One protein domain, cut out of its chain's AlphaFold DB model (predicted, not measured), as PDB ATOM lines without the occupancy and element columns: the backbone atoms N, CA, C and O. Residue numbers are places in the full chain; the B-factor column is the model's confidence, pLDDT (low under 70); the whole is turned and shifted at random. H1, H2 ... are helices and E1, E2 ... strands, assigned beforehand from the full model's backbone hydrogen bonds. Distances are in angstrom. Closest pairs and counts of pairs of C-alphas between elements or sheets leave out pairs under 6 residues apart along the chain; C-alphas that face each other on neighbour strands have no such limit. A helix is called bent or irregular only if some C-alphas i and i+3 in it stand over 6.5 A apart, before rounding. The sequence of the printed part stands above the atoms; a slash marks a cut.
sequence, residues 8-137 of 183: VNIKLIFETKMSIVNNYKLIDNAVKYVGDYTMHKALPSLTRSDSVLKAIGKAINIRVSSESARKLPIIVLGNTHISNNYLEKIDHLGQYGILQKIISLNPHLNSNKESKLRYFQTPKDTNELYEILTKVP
ATOM      1  N   VAL A   8     145.596 120.343  57.820       76.38
ATOM      2  CA  VAL A   8     144.989 119.007  57.669       76.38
ATOM      3  C   VAL A   8     145.739 117.888  58.411       76.38
ATOM      4  O   VAL A   8     145.152 116.865  58.737       76.38
ATOM      5  N   ASN A   9     147.025 118.081  58.722       85.69
ATOM      6  CA  ASN A   9     147.832 117.104  59.457       85.69
ATOM      7  C   ASN A   9     147.787 117.314  60.982       85.69
ATOM      8  O   ASN A   9     148.448 116.587  61.727       85.69
ATOM      9  N   ILE A  10     147.070 118.334  61.462       88.06
ATOM     10  CA  ILE A  10     146.908 118.627  62.887       88.06
ATOM     11  C   ILE A  10     145.663 117.886  63.376       88.06
ATOM     12  O   ILE A  10     144.584 118.060  62.828       88.06
ATOM     13  N   LYS A  11     145.802 117.063  64.421       88.44
ATOM     14  CA  LYS A  11     144.665 116.337  65.019       88.44
ATOM     15  C   LYS A  11     143.995 117.095  66.164       88.44
ATOM     16  O   LYS A  11     142.827 116.871  66.450       88.44
ATOM     17  N   LEU A  12     144.755 117.940  66.855       92.00
ATOM     18  CA  LEU A  12     144.345 118.602  68.087       92.00
ATOM     19  C   LEU A  12     145.263 119.796  68.356       92.00
ATOM     20  O   LEU A  12     146.470 119.714  68.114       92.00
ATOM     21  N   ILE A  13     144.703 120.889  68.873       94.00
ATOM     22  CA  ILE A  13     145.456 122.060  69.331       94.00
ATOM     23  C   ILE A  13     145.274 122.214  70.838       94.00
ATOM     24  O   ILE A  13     144.155 122.148  71.345       94.00
ATOM     25  N   PHE A  14     146.376 122.487  71.532       96.00
ATOM     26  CA  PHE A  14     146.368 122.844  72.944       96.00
ATOM     27  C   PHE A  14     146.770 124.307  73.141       96.00
ATOM     28  O   PHE A  14     147.869 124.705  72.758       96.00
ATOM     29  N   GLU A  15     145.917 125.097  73.791       96.00
ATOM     30  CA  GLU A  15     146.315 126.378  74.389       96.00
ATOM     31  C   GLU A  15     146.634 126.130  75.864       96.00
ATOM     32  O   GLU A  15     145.776 125.715  76.641       96.00
ATOM     33  N   THR A  16     147.873 126.391  76.264       95.38
ATOM     34  CA  THR A  16     148.326 126.131  77.636       95.38
ATOM     35  C   THR A  16     148.197 127.387  78.501       95.38
ATOM     36  O   THR A  16     148.718 128.450  78.162       95.38
ATOM     37  N   LYS A  17     147.516 127.255  79.639       94.44
ATOM     38  CA  LYS A  17     147.268 128.252  80.688       94.44
ATOM     39  C   LYS A  17     147.666 127.663  82.041       94.44
ATOM     40  O   LYS A  17     146.829 127.264  82.843       94.44
ATOM     41  N   MET A  18     148.973 127.570  82.269       92.25
ATOM     42  CA  MET A  18     149.531 127.078  83.529       92.25
ATOM     43  C   MET A  18     149.848 128.226  84.479       92.25
ATOM     44  O   MET A  18     150.024 129.381  84.080       92.25
ATOM     45  N   SER A  19     149.902 127.923  85.768       91.69
ATOM     46  CA  SER A  19     150.301 128.865  86.813       91.69
ATOM     47  C   SER A  19     151.061 128.154  87.918       91.69
ATOM     48  O   SER A  19     150.978 126.937  88.057       91.69
ATOM     49  N   ILE A  20     151.798 128.914  88.719       88.69
ATOM     50  CA  ILE A  20     152.356 128.387  89.963       88.69
ATOM     51  C   ILE A  20     151.188 128.243  90.940       88.69
ATOM     52  O   ILE A  20     150.497 129.223  91.213       88.69
ATOM     53  N   VAL A  21     150.926 127.012  91.382       88.06
ATOM     54  CA  VAL A  21     149.771 126.686  92.236       88.06
ATOM     55  C   VAL A  21     150.143 126.280  93.646       88.06
ATOM     56  O   VAL A  21     149.343 126.504  94.539       88.06
ATOM     57  N   ASN A  22     151.336 125.721  93.829       87.88
ATOM     58  CA  ASN A  22     151.878 125.292  95.109       87.88
ATOM     59  C   ASN A  22     153.321 125.784  95.198       87.88
ATOM     60  O   ASN A  22     154.066 125.671  94.219       87.88
ATOM     61  N   ASN A  23     153.722 126.272  96.368       88.25
ATOM     62  CA  ASN A  23     155.121 126.544  96.672       88.25
ATOM     63  C   ASN A  23     155.683 125.490  97.601       88.25
ATOM     64  O   ASN A  23     155.039 125.043  98.556       88.25
ATOM     65  N   TYR A  24     156.955 125.211  97.374       90.94
ATOM     66  CA  TYR A  24     157.747 124.348  98.215       90.94
ATOM     67  C   TYR A  24     159.074 125.031  98.522       90.94
ATOM     68  O   TYR A  24     159.574 125.832  97.728       90.94
ATOM     69  N   LYS A  25     159.649 124.707  99.675       94.56
ATOM     70  CA  LYS A  25     160.976 125.155 100.089       94.56
ATOM     71  C   LYS A  25     161.819 123.940 100.441       94.56
ATOM     72  O   LYS A  25     161.339 123.026 101.105       94.56
ATOM     73  N   LEU A  26     163.075 123.947 100.012       96.19
ATOM     74  CA  LEU A  26     164.059 122.960 100.440       96.19
ATOM     75  C   LEU A  26     164.614 123.386 101.806       96.19
ATOM     76  O   LEU A  26     165.186 124.469 101.926       96.19
ATOM     77  N   ILE A  27     164.400 122.568 102.836       95.81
ATOM     78  CA  ILE A  27     164.937 122.766 104.191       95.81
ATOM     79  C   ILE A  27     165.528 121.431 104.632       95.81
ATOM     80  O   ILE A  27     164.813 120.432 104.619       95.81
ATOM     81  N   ASP A  28     166.812 121.412 104.992       94.38
ATOM     82  CA  ASP A  28     167.531 120.215 105.455       94.38
ATOM     83  C   ASP A  28     167.382 119.010 104.503       94.38
ATOM     84  O   ASP A  28     167.016 117.912 104.912       94.38
ATOM     85  N   ASN A  29     167.603 119.226 103.199       94.38
ATOM     86  CA  ASN A  29     167.407 118.235 102.125       94.38
ATOM     87  C   ASN A  29     165.979 117.661 101.987       94.38
ATOM     88  O   ASN A  29     165.768 116.731 101.210       94.38
ATOM     89  N   ALA A  30     164.982 118.243 102.657       95.00
ATOM     90  CA  ALA A  30     163.578 117.876 102.514       95.00
ATOM     91  C   ALA A  30     162.774 118.979 101.806       95.00
ATOM     92  O   ALA A  30     162.880 120.167 102.128       95.00
ATOM     93  N   VAL A  31     161.931 118.583 100.850       94.69
ATOM     94  CA  VAL A  31     160.985 119.485 100.182       94.69
ATOM     95  C   VAL A  31     159.770 119.667 101.089       94.69
ATOM     96  O   VAL A  31     158.968 118.751 101.259       94.69
ATOM     97  N   LYS A  32     159.630 120.851 101.684       94.50
ATOM     98  CA  LYS A  32     158.507 121.201 102.561       94.50
ATOM     99  C   LYS A  32     157.509 122.083 101.821       94.50
ATOM    100  O   LYS A  32     157.896 123.061 101.182       94.50
ATOM    101  N   TYR A  33     156.229 121.741 101.912       90.31
ATOM    102  CA  TYR A  33     155.141 122.569 101.394       90.31
ATOM    103  C   TYR A  33     155.042 123.878 102.184       90.31
ATOM    104  O   TYR A  33     155.103 123.865 103.412       90.31
ATOM    105  N   VAL A  34     154.914 124.997 101.471       90.06
ATOM    106  CA  VAL A  34     154.842 126.343 102.064       90.06
ATOM    107  C   VAL A  34     153.425 126.908 101.991       90.06
ATOM    108  O   VAL A  34     152.994 127.583 102.918       90.06
ATOM    109  N   GLY A  35     152.700 126.643 100.903       87.19
ATOM    110  CA  GLY A  35     151.365 127.189 100.669       87.19
ATOM    111  C   GLY A  35     150.932 127.056  99.211       87.19
ATOM    112  O   GLY A  35     151.755 126.746  98.343       87.19
ATOM    113  N   ASP A  36     149.651 127.299  98.947       87.00
ATOM    114  CA  ASP A  36     149.064 127.269  97.606       87.00
ATOM    115  C   ASP A  36     148.832 128.689  97.070       87.00
ATOM    116  O   ASP A  36     149.073 129.687  97.754       87.00
ATOM    117  N   TYR A  37     148.322 128.773  95.839       84.19
ATOM    118  CA  TYR A  37     147.998 130.023  95.151       84.19
ATOM    119  C   TYR A  37     147.062 130.953  95.940       84.19
ATOM    120  O   TYR A  37     147.030 132.145  95.640       84.19
ATOM    121  N   THR A  38     146.306 130.456  96.927       83.00
ATOM    122  CA  THR A  38     145.413 131.295  97.746       83.00
ATOM    123  C   THR A  38     146.190 132.215  98.687       83.00
ATOM    124  O   THR A  38     145.686 133.270  99.063       83.00
ATOM    125  N   MET A  39     147.441 131.867  99.005       82.62
ATOM    126  CA  MET A  39     148.345 132.689  99.813       82.62
ATOM    127  C   MET A  39     149.142 133.706  98.983       82.62
ATOM    128  O   MET A  39     149.845 134.549  99.542       82.62
ATOM    129  N   HIS A  40     149.063 133.655  97.648       75.44
ATOM    130  CA  HIS A  40     149.752 134.613  96.785       75.44
ATOM    131  C   HIS A  40     148.876 135.819  96.467       75.44
ATOM    132  O   HIS A  40     147.665 135.726  96.305       75.44
ATOM    133  N   LYS A  41     149.529 136.958  96.219       78.50
ATOM    134  CA  LYS A  41     148.863 138.164  95.707       78.50
ATOM    135  C   LYS A  41     148.335 138.000  94.270       78.50
ATOM    136  O   LYS A  41     147.447 138.738  93.856       78.50
ATOM    137  N   ALA A  42     148.906 137.082  93.487       80.38
ATOM    138  CA  ALA A  42     148.574 136.898  92.076       80.38
ATOM    139  C   ALA A  42     147.537 135.786  91.872       80.38
ATOM    140  O   ALA A  42     147.686 134.682  92.389       80.38
ATOM    141  N   LEU A  43     146.527 136.060  91.046       86.06
ATOM    142  CA  LEU A  43     145.518 135.074  90.672       86.06
ATOM    143  C   LEU A  43     146.043 134.105  89.598       86.06
ATOM    144  O   LEU A  43     146.652 134.557  88.619       86.06
ATOM    145  N   PRO A  44     145.757 132.797  89.719       90.38
ATOM    146  CA  PRO A  44     146.099 131.839  88.681       90.38
ATOM    147  C   PRO A  44     145.417 132.087  87.332       90.38
ATOM    148  O   PRO A  44     144.399 132.757  87.197       90.38
ATOM    149  N   SER A  45     145.977 131.510  86.278       90.00
ATOM    150  CA  SER A  45     145.600 131.833  84.905       90.00
ATOM    151  C   SER A  45     144.166 131.458  84.524       90.00
ATOM    152  O   SER A  45     143.576 132.225  83.771       90.00
ATOM    153  N   LEU A  46     143.584 130.354  85.005       91.25
ATOM    154  CA  LEU A  46     142.191 130.012  84.666       91.25
ATOM    155  C   LEU A  46     141.157 130.713  85.558       91.25
ATOM    156  O   LEU A  46     139.981 130.761  85.202       91.25
ATOM    157  N   THR A  47     141.572 131.294  86.687       89.12
ATOM    158  CA  THR A  47     140.676 132.090  87.542       89.12
ATOM    159  C   THR A  47     140.572 133.539  87.068       89.12
ATOM    160  O   THR A  47     139.608 134.232  87.394       89.12
ATOM    161  N   ARG A  48     141.524 133.995  86.244       89.12
ATOM    162  CA  ARG A  48     141.489 135.309  85.598       89.12
ATOM    163  C   ARG A  48     140.677 135.276  84.306       89.12
ATOM    164  O   ARG A  48     141.008 134.565  83.354       89.12
ATOM    165  N   SER A  49     139.649 136.116  84.245       86.00
ATOM    166  CA  SER A  49     138.757 136.226  83.088       86.00
ATOM    167  C   SER A  49     139.491 136.606  81.799       86.00
ATOM    168  O   SER A  49     139.190 136.038  80.752       86.00
ATOM    169  N   ASP A  50     140.482 137.503  81.851       89.69
ATOM    170  CA  ASP A  50     141.247 137.952  80.678       89.69
ATOM    171  C   ASP A  50     142.033 136.808  80.019       89.69
ATOM    172  O   ASP A  50     142.121 136.714  78.795       89.69
ATOM    173  N   SER A  51     142.587 135.904  80.824       91.00
ATOM    174  CA  SER A  51     143.370 134.766  80.353       91.00
ATOM    175  C   SER A  51     142.491 133.741  79.632       91.00
ATOM    176  O   SER A  51     142.852 133.283  78.542       91.00
ATOM    177  N   VAL A  52     141.307 133.447  80.179       89.75
ATOM    178  CA  VAL A  52     140.313 132.589  79.516       89.75
ATOM    179  C   VAL A  52     139.780 133.264  78.245       89.75
ATOM    180  O   VAL A  52     139.733 132.625  77.195       89.75
ATOM    181  N   LEU A  53     139.484 134.570  78.284       91.12
ATOM    182  CA  LEU A  53     139.080 135.350  77.103       91.12
ATOM    183  C   LEU A  53     140.127 135.305  75.986       91.12
ATOM    184  O   LEU A  53     139.772 135.123  74.825       91.12
ATOM    185  N   LYS A  54     141.418 135.402  76.320       93.50
ATOM    186  CA  LYS A  54     142.510 135.261  75.344       93.50
ATOM    187  C   LYS A  54     142.525 133.873  74.700       93.50
ATOM    188  O   LYS A  54     142.772 133.776  73.502       93.50
ATOM    189  N   ALA A  55     142.263 132.809  75.464       94.06
ATOM    190  CA  ALA A  55     142.176 131.452  74.913       94.06
ATOM    191  C   ALA A  55     140.988 131.311  73.946       94.06
ATOM    192  O   ALA A  55     141.150 130.796  72.842       94.06
ATOM    193  N   ILE A  56     139.825 131.845  74.330       93.31
ATOM    194  CA  ILE A  56     138.615 131.881  73.495       93.31
ATOM    195  C   ILE A  56     138.872 132.664  72.201       93.31
ATOM    196  O   ILE A  56     138.606 132.157  71.113       93.31
ATOM    197  N   GLY A  57     139.433 133.871  72.299       94.69
ATOM    198  CA  GLY A  57     139.716 134.723  71.142       94.69
ATOM    199  C   GLY A  57     140.695 134.078  70.159       94.69
ATOM    200  O   GLY A  57     140.461 134.097  68.953       94.69
ATOM    201  N   LYS A  58     141.751 133.424  70.664       94.94
ATOM    202  CA  LYS A  58     142.670 132.635  69.828       94.94
ATOM    203  C   LYS A  58     141.961 131.479  69.129       94.94
ATOM    204  O   LYS A  58     142.204 131.259  67.946       94.94
ATOM    205  N   ALA A  59     141.095 130.757  69.840       95.06
ATOM    206  CA  ALA A  59     140.355 129.638  69.269       95.06
ATOM    207  C   ALA A  59     139.446 130.090  68.119       95.06
ATOM    208  O   ALA A  59     139.477 129.488  67.048       95.06
ATOM    209  N   ILE A  60     138.711 131.190  68.304       94.12
ATOM    210  CA  ILE A  60     137.894 131.792  67.242       94.12
ATOM    211  C   ILE A  60     138.775 132.187  66.053       94.12
ATOM    212  O   ILE A  60     138.484 131.776  64.932       94.12
ATOM    213  N   ASN A  61     139.877 132.908  66.293       94.06
ATOM    214  CA  ASN A  61     140.783 133.358  65.231       94.06
ATOM    215  C   ASN A  61     141.341 132.185  64.400       94.06
ATOM    216  O   ASN A  61     141.366 132.235  63.175       94.06
ATOM    217  N   ILE A  62     141.724 131.083  65.058       92.56
ATOM    218  CA  ILE A  62     142.162 129.861  64.368       92.56
ATOM    219  C   ILE A  62     141.034 129.307  63.495       92.56
ATOM    220  O   ILE A  62     141.259 129.024  62.321       92.56
ATOM    221  N   ARG A  63     139.817 129.175  64.031       91.31
ATOM    222  CA  ARG A  63     138.694 128.568  63.302       91.31
ATOM    223  C   ARG A  63     138.288 129.350  62.061       91.31
ATOM    224  O   ARG A  63     137.972 128.734  61.049       91.31
ATOM    225  N   VAL A  64     138.306 130.679  62.128       89.88
ATOM    226  CA  VAL A  64     137.928 131.531  60.990       89.88
ATOM    227  C   VAL A  64     139.050 131.690  59.960       89.88
ATOM    228  O   VAL A  64     138.789 132.151  58.856       89.88
ATOM    229  N   SER A  65     140.281 131.269  60.277       89.25
ATOM    230  CA  SER A  65     141.440 131.440  59.386       89.25
ATOM    231  C   SER A  65     141.409 130.576  58.119       89.25
ATOM    232  O   SER A  65     142.021 130.946  57.120       89.25
ATOM    233  N   SER A  66     140.757 129.405  58.142       87.56
ATOM    234  CA  SER A  66     140.638 128.517  56.974       87.56
ATOM    235  C   SER A  66     139.592 127.418  57.173       87.56
ATOM    236  O   SER A  66     139.308 127.006  58.297       87.56
ATOM    237  N   GLU A  67     139.095 126.852  56.071       85.75
ATOM    238  CA  GLU A  67     138.176 125.703  56.085       85.75
ATOM    239  C   GLU A  67     138.751 124.482  56.807       85.75
ATOM    240  O   GLU A  67     138.071 123.849  57.612       85.75
ATOM    241  N   SER A  68     140.038 124.191  56.601       87.19
ATOM    242  CA  SER A  68     140.716 123.108  57.317       87.19
ATOM    243  C   SER A  68     140.793 123.346  58.828       87.19
ATOM    244  O   SER A  68     140.747 122.389  59.596       87.19
ATOM    245  N   ALA A  69     140.889 124.605  59.270       89.62
ATOM    246  CA  ALA A  69     140.996 124.934  60.689       89.62
ATOM    247  C   ALA A  69     139.653 124.845  61.433       89.62
ATOM    248  O   ALA A  69     139.646 124.586  62.636       89.62
ATOM    249  N   ARG A  70     138.513 124.985  60.736       90.69
ATOM    250  CA  ARG A  70     137.165 124.850  61.331       90.69
ATOM    251  C   ARG A  70     136.931 123.486  61.980       90.69
ATOM    252  O   ARG A  70     136.172 123.402  62.944       90.69
ATOM    253  N   LYS A  71     137.583 122.447  61.457       90.56
ATOM    254  CA  LYS A  71     137.467 121.065  61.936       90.56
ATOM    255  C   LYS A  71     138.373 120.750  63.120       90.56
ATOM    256  O   LYS A  71     138.167 119.754  63.804       90.56
ATOM    257  N   LEU A  72     139.381 121.588  63.373       91.56
ATOM    258  CA  LEU A  72     140.384 121.306  64.390       91.56
ATOM    259  C   LEU A  72     139.769 121.408  65.791       91.56
ATOM    260  O   LEU A  72     139.224 122.461  66.154       91.56
ATOM    261  N   PRO A  73     139.872 120.346  66.607       93.75
ATOM    262  CA  PRO A  73     139.548 120.439  68.012       93.75
ATOM    263  C   PRO A  73     140.591 121.300  68.738       93.75
ATOM    264  O   PRO A  73     141.794 121.207  68.480       93.75
ATOM    265  N   ILE A  74     140.130 122.135  69.666       95.56
ATOM    266  CA  ILE A  74     140.953 123.032  70.475       95.56
ATOM    267  C   ILE A  74     140.622 122.783  71.944       95.56
ATOM    268  O   ILE A  74     139.469 122.915  72.366       95.56
ATOM    269  N   ILE A  75     141.645 122.434  72.717       96.69
ATOM    270  CA  ILE A  75     141.557 122.208  74.157       96.69
ATOM    271  C   ILE A  75     142.417 123.244  74.878       96.69
ATOM    272  O   ILE A  75     143.547 123.524  74.480       96.69
ATOM    273  N   VAL A  76     141.896 123.805  75.964       96.94
ATOM    274  CA  VAL A  76     142.686 124.631  76.880       96.94
ATOM    275  C   VAL A  76     143.180 123.751  78.020       96.94
ATOM    276  O   VAL A  76     142.369 123.134  78.704       96.94
ATOM    277  N   LEU A  77     144.489 123.692  78.241       96.88
ATOM    278  CA  LEU A  77     145.079 122.988  79.382       96.88
ATOM    279  C   LEU A  77     145.480 123.994  80.449       96.88
ATOM    280  O   LEU A  77     146.179 124.954  80.145       96.88
ATOM    281  N   GLY A  78     145.117 123.753  81.697       95.50
ATOM    282  CA  GLY A  78     145.658 124.482  82.834       95.50
ATOM    283  C   GLY A  78     145.842 123.582  84.039       95.50
ATOM    284  O   GLY A  78     145.838 122.364  83.914       95.50
ATOM    285  N   ASN A  79     146.037 124.174  85.208       94.19
ATOM    286  CA  ASN A  79     146.298 123.436  86.447       94.19
ATOM    287  C   ASN A  79     145.599 124.048  87.668       94.19
ATOM    288  O   ASN A  79     145.991 123.807  88.809       94.19
ATOM    289  N   THR A  80     144.577 124.867  87.433       92.06
ATOM    290  CA  THR A  80     143.785 125.511  88.483       92.06
ATOM    291  C   THR A  80     142.309 125.261  88.237       92.06
ATOM    292  O   THR A  80     141.912 124.802  87.169       92.06
ATOM    293  N   HIS A  81     141.483 125.584  89.220       89.56
ATOM    294  CA  HIS A  81     140.048 125.633  89.007       89.56
ATOM    295  C   HIS A  81     139.670 126.827  88.129       89.56
ATOM    296  O   HIS A  81     140.489 127.712  87.848       89.56
ATOM    297  N   ILE A  82     138.408 126.834  87.725       90.00
ATOM    298  CA  ILE A  82     137.766 127.940  87.030       90.00
ATOM    299  C   ILE A  82     136.802 128.615  87.995       90.00
ATOM    300  O   ILE A  82     136.147 127.947  88.792       90.00
ATOM    301  N   SER A  83     136.717 129.943  87.928       86.00
ATOM    302  CA  SER A  83     135.780 130.691  88.762       86.00
ATOM    303  C   SER A  83     134.335 130.268  88.480       86.00
ATOM    304  O   SER A  83     133.947 130.065  87.329       86.00
ATOM    305  N   ASN A  84     133.517 130.155  89.528       85.19
ATOM    306  CA  ASN A  84     132.141 129.649  89.416       85.19
ATOM    307  C   ASN A  84     131.311 130.420  88.381       85.19
ATOM    308  O   ASN A  84     130.615 129.814  87.571       85.19
ATOM    309  N   ASN A  85     131.485 131.741  88.330       82.50
ATOM    310  CA  ASN A  85     130.804 132.632  87.385       82.50
ATOM    311  C   ASN A  85     131.174 132.359  85.912       82.50
ATOM    312  O   ASN A  85     130.544 132.901  85.008       82.50
ATOM    313  N   TYR A  86     132.217 131.566  85.651       87.56
ATOM    314  CA  TYR A  86     132.676 131.214  84.309       87.56
ATOM    315  C   TYR A  86     132.309 129.788  83.888       87.56
ATOM    316  O   TYR A  86     132.408 129.484  82.701       87.56
ATOM    317  N   LEU A  87     131.881 128.920  84.814       91.50
ATOM    318  CA  LEU A  87     131.556 127.523  84.502       91.50
ATOM    319  C   LEU A  87     130.406 127.425  83.495       91.50
ATOM    320  O   LEU A  87     130.542 126.751  82.476       91.50
ATOM    321  N   GLU A  88     129.320 128.162  83.730       92.62
ATOM    322  CA  GLU A  88     128.184 128.232  82.804       92.62
ATOM    323  C   GLU A  88     128.607 128.811  81.449       92.62
ATOM    324  O   GLU A  88     128.294 128.264  80.393       92.62
ATOM    325  N   LYS A  89     129.422 129.872  81.466       92.06
ATOM    326  CA  LYS A  89     129.949 130.473  80.239       92.06
ATOM    327  C   LYS A  89     130.781 129.479  79.422       92.06
ATOM    328  O   LYS A  89     130.697 129.490  78.198       92.06
ATOM    329  N   ILE A  90     131.581 128.631  80.063       93.56
ATOM    330  CA  ILE A  90     132.376 127.606  79.372       93.56
ATOM    331  C   ILE A  90     131.491 126.540  78.755       93.56
ATOM    332  O   ILE A  90     131.743 126.150  77.616       93.56
ATOM    333  N   ASP A  91     130.448 126.121  79.464       95.31
ATOM    334  CA  ASP A  91     129.469 125.191  78.916       95.31
ATOM    335  C   ASP A  91     128.799 125.774  77.666       95.31
ATOM    336  O   ASP A  91     128.751 125.107  76.632       95.31
ATOM    337  N   HIS A  92     128.404 127.050  77.705       93.88
ATOM    338  CA  HIS A  92     127.854 127.744  76.538       93.88
ATOM    339  C   HIS A  92     128.861 127.787  75.377       93.88
ATOM    340  O   HIS A  92     128.543 127.399  74.254       93.88
ATOM    341  N   LEU A  93     130.102 128.216  75.625       93.06
ATOM    342  CA  LEU A  93     131.150 128.287  74.593       93.06
ATOM    343  C   LEU A  93     131.441 126.922  73.958       93.06
ATOM    344  O   LEU A  93     131.711 126.840  72.757       93.06
ATOM    345  N   GLY A  94     131.390 125.872  74.774       93.06
ATOM    346  CA  GLY A  94     131.540 124.493  74.352       93.06
ATOM    347  C   GLY A  94     130.430 124.034  73.414       93.06
ATOM    348  O   GLY A  94     130.710 123.484  72.351       93.06
ATOM    349  N   GLN A  95     129.175 124.333  73.760       93.00
ATOM    350  CA  GLN A  95     128.011 124.020  72.922       93.00
ATOM    351  C   GLN A  95     128.059 124.712  71.555       93.00
ATOM    352  O   GLN A  95     127.690 124.105  70.554       93.00
ATOM    353  N   TYR A  96     128.568 125.946  71.491       91.69
ATOM    354  CA  TYR A  96     128.791 126.658  70.225       91.69
ATOM    355  C   TYR A  96     130.075 126.223  69.494       91.69
ATOM    356  O   TYR A  96     130.450 126.819  68.485       91.69
ATOM    357  N   GLY A  97     130.778 125.203  69.993       91.62
ATOM    358  CA  GLY A  97     131.937 124.606  69.335       91.62
ATOM    359  C   GLY A  97     133.196 125.474  69.338       91.62
ATOM    360  O   GLY A  97     134.151 125.137  68.637       91.62
ATOM    361  N   ILE A  98     133.238 126.567  70.113       93.56
ATOM    362  CA  ILE A  98     134.398 127.472  70.152       93.56
ATOM    363  C   ILE A  98     135.607 126.746  70.756       93.56
ATOM    364  O   ILE A  98     136.693 126.750  70.170       93.56
ATOM    365  N   LEU A  99     135.399 126.053  71.877       93.94
ATOM    366  CA  LEU A  99     136.383 125.195  72.543       93.94
ATOM    367  C   LEU A  99     135.789 123.801  72.731       93.94
ATOM    368  O   LEU A  99     134.614 123.679  73.053       93.94
ATOM    369  N   GLN A 100     136.595 122.750  72.577       94.44
ATOM    370  CA  GLN A 100     136.112 121.389  72.823       94.44
ATOM    371  C   GLN A 100     136.156 121.049  74.303       94.44
ATOM    372  O   GLN A 100     135.210 120.444  74.794       94.44
ATOM    373  N   LYS A 101     137.224 121.444  75.010       95.56
ATOM    374  CA  LYS A 101     137.347 121.304  76.468       95.56
ATOM    375  C   LYS A 101     138.287 122.343  77.069       95.56
ATOM    376  O   LYS A 101     139.213 122.818  76.413       95.56
ATOM    377  N   ILE A 102     138.087 122.618  78.349       96.38
ATOM    378  CA  ILE A 102     139.091 123.162  79.254       96.38
ATOM    379  C   ILE A 102     139.402 122.077  80.283       96.38
ATOM    380  O   ILE A 102     138.501 121.567  80.944       96.38
ATOM    381  N   ILE A 103     140.667 121.701  80.400       96.94
ATOM    382  CA  ILE A 103     141.112 120.630  81.285       96.94
ATOM    383  C   ILE A 103     142.076 121.218  82.303       96.94
ATOM    384  O   ILE A 103     143.087 121.811  81.927       96.94
ATOM    385  N   SER A 104     141.780 121.039  83.587       95.69
ATOM    386  CA  SER A 104     142.757 121.276  84.645       95.69
ATOM    387  C   SER A 104     143.488 119.982  84.977       95.69
ATOM    388  O   SER A 104     142.863 118.967  85.250       95.69
ATOM    389  N   LEU A 105     144.815 120.008  84.962       95.38
ATOM    390  CA  LEU A 105     145.674 118.853  85.233       95.38
ATOM    391  C   LEU A 105     146.015 118.688  86.721       95.38
ATOM    392  O   LEU A 105     146.856 117.867  87.067       95.38
ATOM    393  N   ASN A 106     145.418 119.490  87.604       92.06
ATOM    394  CA  ASN A 106     145.657 119.395  89.040       92.06
ATOM    395  C   ASN A 106     144.509 118.622  89.704       92.06
ATOM    396  O   ASN A 106     143.461 119.213  89.927       92.06
ATOM    397  N   PRO A 107     144.659 117.339  90.070       90.06
ATOM    398  CA  PRO A 107     143.562 116.569  90.667       90.06
ATOM    399  C   PRO A 107     143.188 117.041  92.085       90.06
ATOM    400  O   PRO A 107     142.101 116.722  92.582       90.06
ATOM    401  N   HIS A 108     144.050 117.833  92.729       86.56
ATOM    402  CA  HIS A 108     143.920 118.292  94.113       86.56
ATOM    403  C   HIS A 108     143.305 119.697  94.236       86.56
ATOM    404  O   HIS A 108     143.615 120.434  95.166       86.56
ATOM    405  N   LEU A 109     142.436 120.104  93.305       80.44
ATOM    406  CA  LEU A 109     141.721 121.380  93.429       80.44
ATOM    407  C   LEU A 109     140.789 121.393  94.645       80.44
ATOM    408  O   LEU A 109     139.964 120.496  94.808       80.44
ATOM    409  N   ASN A 110     140.839 122.488  95.406       77.81
ATOM    410  CA  ASN A 110     139.965 122.767  96.554       77.81
ATOM    411  C   ASN A 110     138.574 123.309  96.151       77.81
ATOM    412  O   ASN A 110     137.931 124.022  96.914       77.81
ATOM    413  N   SER A 111     138.122 123.066  94.919       83.56
ATOM    414  CA  SER A 111     136.898 123.665  94.359       83.56
ATOM    415  C   SER A 111     136.324 122.799  93.233       83.56
ATOM    416  O   SER A 111     136.752 121.659  93.049       83.56
ATOM    417  N   ASN A 112     135.340 123.330  92.497       84.88
ATOM    418  CA  ASN A 112     134.664 122.629  91.409       84.88
ATOM    419  C   ASN A 112     135.665 122.012  90.431       84.88
ATOM    420  O   ASN A 112     136.524 122.699  89.876       84.88
ATOM    421  N   LYS A 113     135.533 120.700  90.226       91.88
ATOM    422  CA  LYS A 113     136.391 119.912  89.334       91.88
ATOM    423  C   LYS A 113     135.815 119.788  87.928       91.88
ATOM    424  O   LYS A 113     136.563 119.482  87.007       91.88
ATOM    425  N   GLU A 114     134.525 120.050  87.750       95.00
ATOM    426  CA  GLU A 114     133.853 120.011  86.453       95.00
ATOM    427  C   GLU A 114     132.749 121.072  86.340       95.00
ATOM    428  O   GLU A 114     132.234 121.559  87.348       95.00
ATOM    429  N   SER A 115     132.413 121.451  85.106       95.62
ATOM    430  CA  SER A 115     131.194 122.209  84.790       95.62
ATOM    431  C   SER A 115     130.003 121.268  84.564       95.62
ATOM    432  O   SER A 115     130.178 120.058  84.394       95.62
ATOM    433  N   LYS A 116     128.781 121.813  84.515       95.62
ATOM    434  CA  LYS A 116     127.534 121.035  84.401       95.62
ATOM    435  C   LYS A 116     127.504 120.158  83.148       95.62
ATOM    436  O   LYS A 116     127.058 119.016  83.213       95.62
ATOM    437  N   LEU A 117     127.975 120.682  82.016       95.81
ATOM    438  CA  LEU A 117     128.050 119.947  80.747       95.81
ATOM    439  C   LEU A 117     129.438 119.350  80.478       95.81
ATOM    440  O   LEU A 117     129.686 118.843  79.384       95.81
ATOM    441  N   ARG A 118     130.343 119.382  81.468       95.56
ATOM    442  CA  ARG A 118     131.692 118.801  81.389       95.56
ATOM    443  C   ARG A 118     132.553 119.359  80.246       95.56
ATOM    444  O   ARG A 118     133.434 118.667  79.721       95.56
ATOM    445  N   TYR A 119     132.330 120.615  79.859       95.62
ATOM    446  CA  TYR A 119     133.279 121.347  79.016       95.62
ATOM    447  C   TYR A 119     134.488 121.832  79.814       95.62
ATOM    448  O   TYR A 119     135.570 121.940  79.243       95.62
ATOM    449  N   PHE A 120     134.346 122.047  81.123       96.31
ATOM    450  CA  PHE A 120     135.460 122.079  82.064       96.31
ATOM    451  C   PHE A 120     135.531 120.760  82.836       96.31
ATOM    452  O   PHE A 120     134.504 120.301  83.337       96.31
ATOM    453  N   GLN A 121     136.721 120.165  82.944       96.19
ATOM    454  CA  GLN A 121     136.959 118.956  83.737       96.19
ATOM    455  C   GLN A 121     138.363 118.942  84.349       96.19
ATOM    456  O   GLN A 121     139.307 119.513  83.804       96.19
ATOM    457  N   THR A 122     138.501 118.230  85.460       96.69
ATOM    458  CA  THR A 122     139.763 117.976  86.153       96.69
ATOM    459  C   THR A 122     139.901 116.468  86.320       96.69
ATOM    460  O   THR A 122     139.286 115.916  87.235       96.69
ATOM    461  N   PRO A 123     140.641 115.791  85.427       96.19
ATOM    462  CA  PRO A 123     140.836 114.352  85.502       96.19
ATOM    463  C   PRO A 123     141.493 113.970  86.827       96.19
ATOM    464  O   PRO A 123     142.362 114.692  87.330       96.19
ATOM    465  N   LYS A 124     141.082 112.840  87.400       94.81
ATOM    466  CA  LYS A 124     141.634 112.320  88.656       94.81
ATOM    467  C   LYS A 124     143.040 111.765  88.470       94.81
ATOM    468  O   LYS A 124     143.857 111.850  89.383       94.81
ATOM    469  N   ASP A 125     143.303 111.211  87.294       94.94
ATOM    470  CA  ASP A 125     144.556 110.565  86.940       94.94
ATOM    471  C   ASP A 125     144.835 110.660  85.429       94.94
ATOM    472  O   ASP A 125     144.097 111.273  84.648       94.94
ATOM    473  N   THR A 126     145.951 110.063  85.017       95.38
ATOM    474  CA  THR A 126     146.392 110.037  83.622       95.38
ATOM    475  C   THR A 126     145.499 109.192  82.717       95.38
ATOM    476  O   THR A 126     145.432 109.483  81.525       95.38
ATOM    477  N   ASN A 127     144.812 108.177  83.248       96.50
ATOM    478  CA  ASN A 127     143.924 107.322  82.459       96.50
ATOM    479  C   ASN A 127     142.661 108.094  82.074       96.50
ATOM    480  O   ASN A 127     142.302 108.130  80.899       96.50
ATOM    481  N   GLU A 128     142.049 108.801  83.027       95.69
ATOM    482  CA  GLU A 128     140.891 109.657  82.751       95.69
ATOM    483  C   GLU A 128     141.252 110.787  81.772       95.69
ATOM    484  O   GLU A 128     140.492 111.085  80.845       95.69
ATOM    485  N   LEU A 129     142.444 111.382  81.911       95.81
ATOM    486  CA  LEU A 129     142.946 112.355  80.939       95.81
ATOM    487  C   LEU A 129     143.074 111.731  79.543       95.81
ATOM    488  O   LEU A 129     142.645 112.339  78.563       95.81
ATOM    489  N   TYR A 130     143.652 110.533  79.446       95.25
ATOM    490  CA  TYR A 130     143.823 109.834  78.176       95.25
ATOM    491  C   TYR A 130     142.476 109.560  77.503       95.25
ATOM    492  O   TYR A 130     142.303 109.911  76.338       95.25
ATOM    493  N   GLU A 131     141.494 109.042  78.243       94.31
ATOM    494  CA  GLU A 131     140.142 108.813  77.724       94.31
ATOM    495  C   GLU A 131     139.479 110.087  77.196       94.31
ATOM    496  O   GLU A 131     138.790 110.066  76.173       94.31
ATOM    497  N   ILE A 132     139.661 111.209  77.895       92.69
ATOM    498  CA  ILE A 132     139.138 112.499  77.448       92.69
ATOM    499  C   ILE A 132     139.802 112.913  76.128       92.69
ATOM    500  O   ILE A 132     139.116 113.383  75.217       92.69
ATOM    501  N   LEU A 133     141.122 112.754  76.020       93.62
ATOM    502  CA  LEU A 133     141.893 113.196  74.859       93.62
ATOM    503  C   LEU A 133     141.719 112.301  73.629       93.62
ATOM    504  O   LEU A 133     141.823 112.818  72.520       93.62
ATOM    505  N   THR A 134     141.436 111.006  73.785       92.31
ATOM    506  CA  THR A 134     141.183 110.106  72.646       92.31
ATOM    507  C   THR A 134     139.797 110.308  72.045       92.31
ATOM    508  O   THR A 134     139.663 110.343  70.825       92.31
ATOM    509  N   LYS A 135     138.780 110.563  72.876       90.56
ATOM    510  CA  LYS A 135     137.391 110.766  72.421       90.56
ATOM    511  C   LYS A 135     137.175 112.066  71.639       90.56
ATOM    512  O   LYS A 135     136.202 112.183  70.896       90.56
ATOM    513  N   VAL A 136     138.018 113.085  71.839       89.25
ATOM    514  CA  VAL A 136     137.830 114.400  71.197       89.25
ATOM    515  C   VAL A 136     138.135 114.353  69.687       89.25
ATOM    516  O   VAL A 136     137.274 114.780  68.921       89.25
ATOM    517  N   PRO A 137     139.284 113.834  69.215       84.56
ATOM    518  CA  PRO A 137     139.606 113.791  67.785       84.56
ATOM    519  C   PRO A 137     138.819 112.763  66.959       84.56
ATOM    520  O   PRO A 137     138.876 112.822  65.737       84.56
TER     521      PRO A 137
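Overview. This is residues 8 to 137 of the 183 residues of an uncharacterized protein of Helicobacter muridarum (UniProt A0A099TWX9). A small parallel sheet of three strands, E1, E4 and E5, is the core of a body with H1 packed over one face, while a two-stranded hairpin, E2 and E3, reaches away from the body as an arm and makes much of the length. H3 and H4 only graze the sheet, and short H2 makes a corner with the end of H1. The 130 printed residues hold four named helices and five named strands, in the order E1 E2 E3 H1 H2 E4 H3 E5 H4, and the class is mixed, helices and strands. The whole is compact, with a radius of gyration of the C-alphas of 16.1 A, yet only just elongated, spanning 57 by 29 by 26 A.

Arrangement. Start at E1, residues 13 to 17, an edge strand parallel to its neighbour E4, residues 74 to 78, at 25 degrees; look for N 17 and O 77, 2.7 A apart, within hydrogen-bond range. On the other side of E4 is E5, residues 101 to 104, parallel to it at 16 degrees, with N 103 and O 76 at 2.8 A. After E1 along the printed part, E2, residues 22 to 27, and E3, residues 30 to 36, form an antiparallel hairpin, where N 25 and O 32 are 2.8 A apart, within hydrogen-bond range. H1, residues 49 to 64, is on the sheet of E1, E4 and E5, two layers with the helix on one face; its height over the sheet is 9.9 A, and it lies over E1 and E4, along the strands at 10 degrees to E1 on the local plane. The closest C-alphas of H1 and E1 are those of Ala 55 and Glu 15, 6.6 A apart. H1 and H2, residues 67 to 70, touch only at the corner, with the C-alphas of Arg 63 and Arg 70 closest at 4.5 A. E4, H3, residues 84 to 95, and E5 form a strand-helix-strand unit, two parallel neighbour strands joined through a helix, with a right-handed crossover. H3 only grazes the sheet with residues 90 to 94, and H4, residues 126 to 135, does so with residues 129 to 133. Every O i to N i+4 pair is within hydrogen-bond range in H1 and H4, and 6 of 8 in H3; H2 is too short for such a pair.

Along the chain. Find C-alpha 13 at (145.456, 122.060, 69.331), where E1 begins. E3 covers 18.0 A and E2 16.1 A. From C-alpha 49 at (138.757, 136.226, 83.088), H1 runs 22.6 A; H3 spans 17.9 A and is irregular, but only just, with C-alphas 85 and 88 6.9 A apart. H4 spans 14.4 A and ends at C-alpha 135, (137.391, 110.766, 72.421).

Size, cuts and confidence. The two C-alphas farthest apart, those of Asp 28 and Glu 67, are 57.7 A apart. The links from E3 to H1 and from E5 to H4 are long. The printed part has no cut, and no printed residue is under 70 in pLDDT.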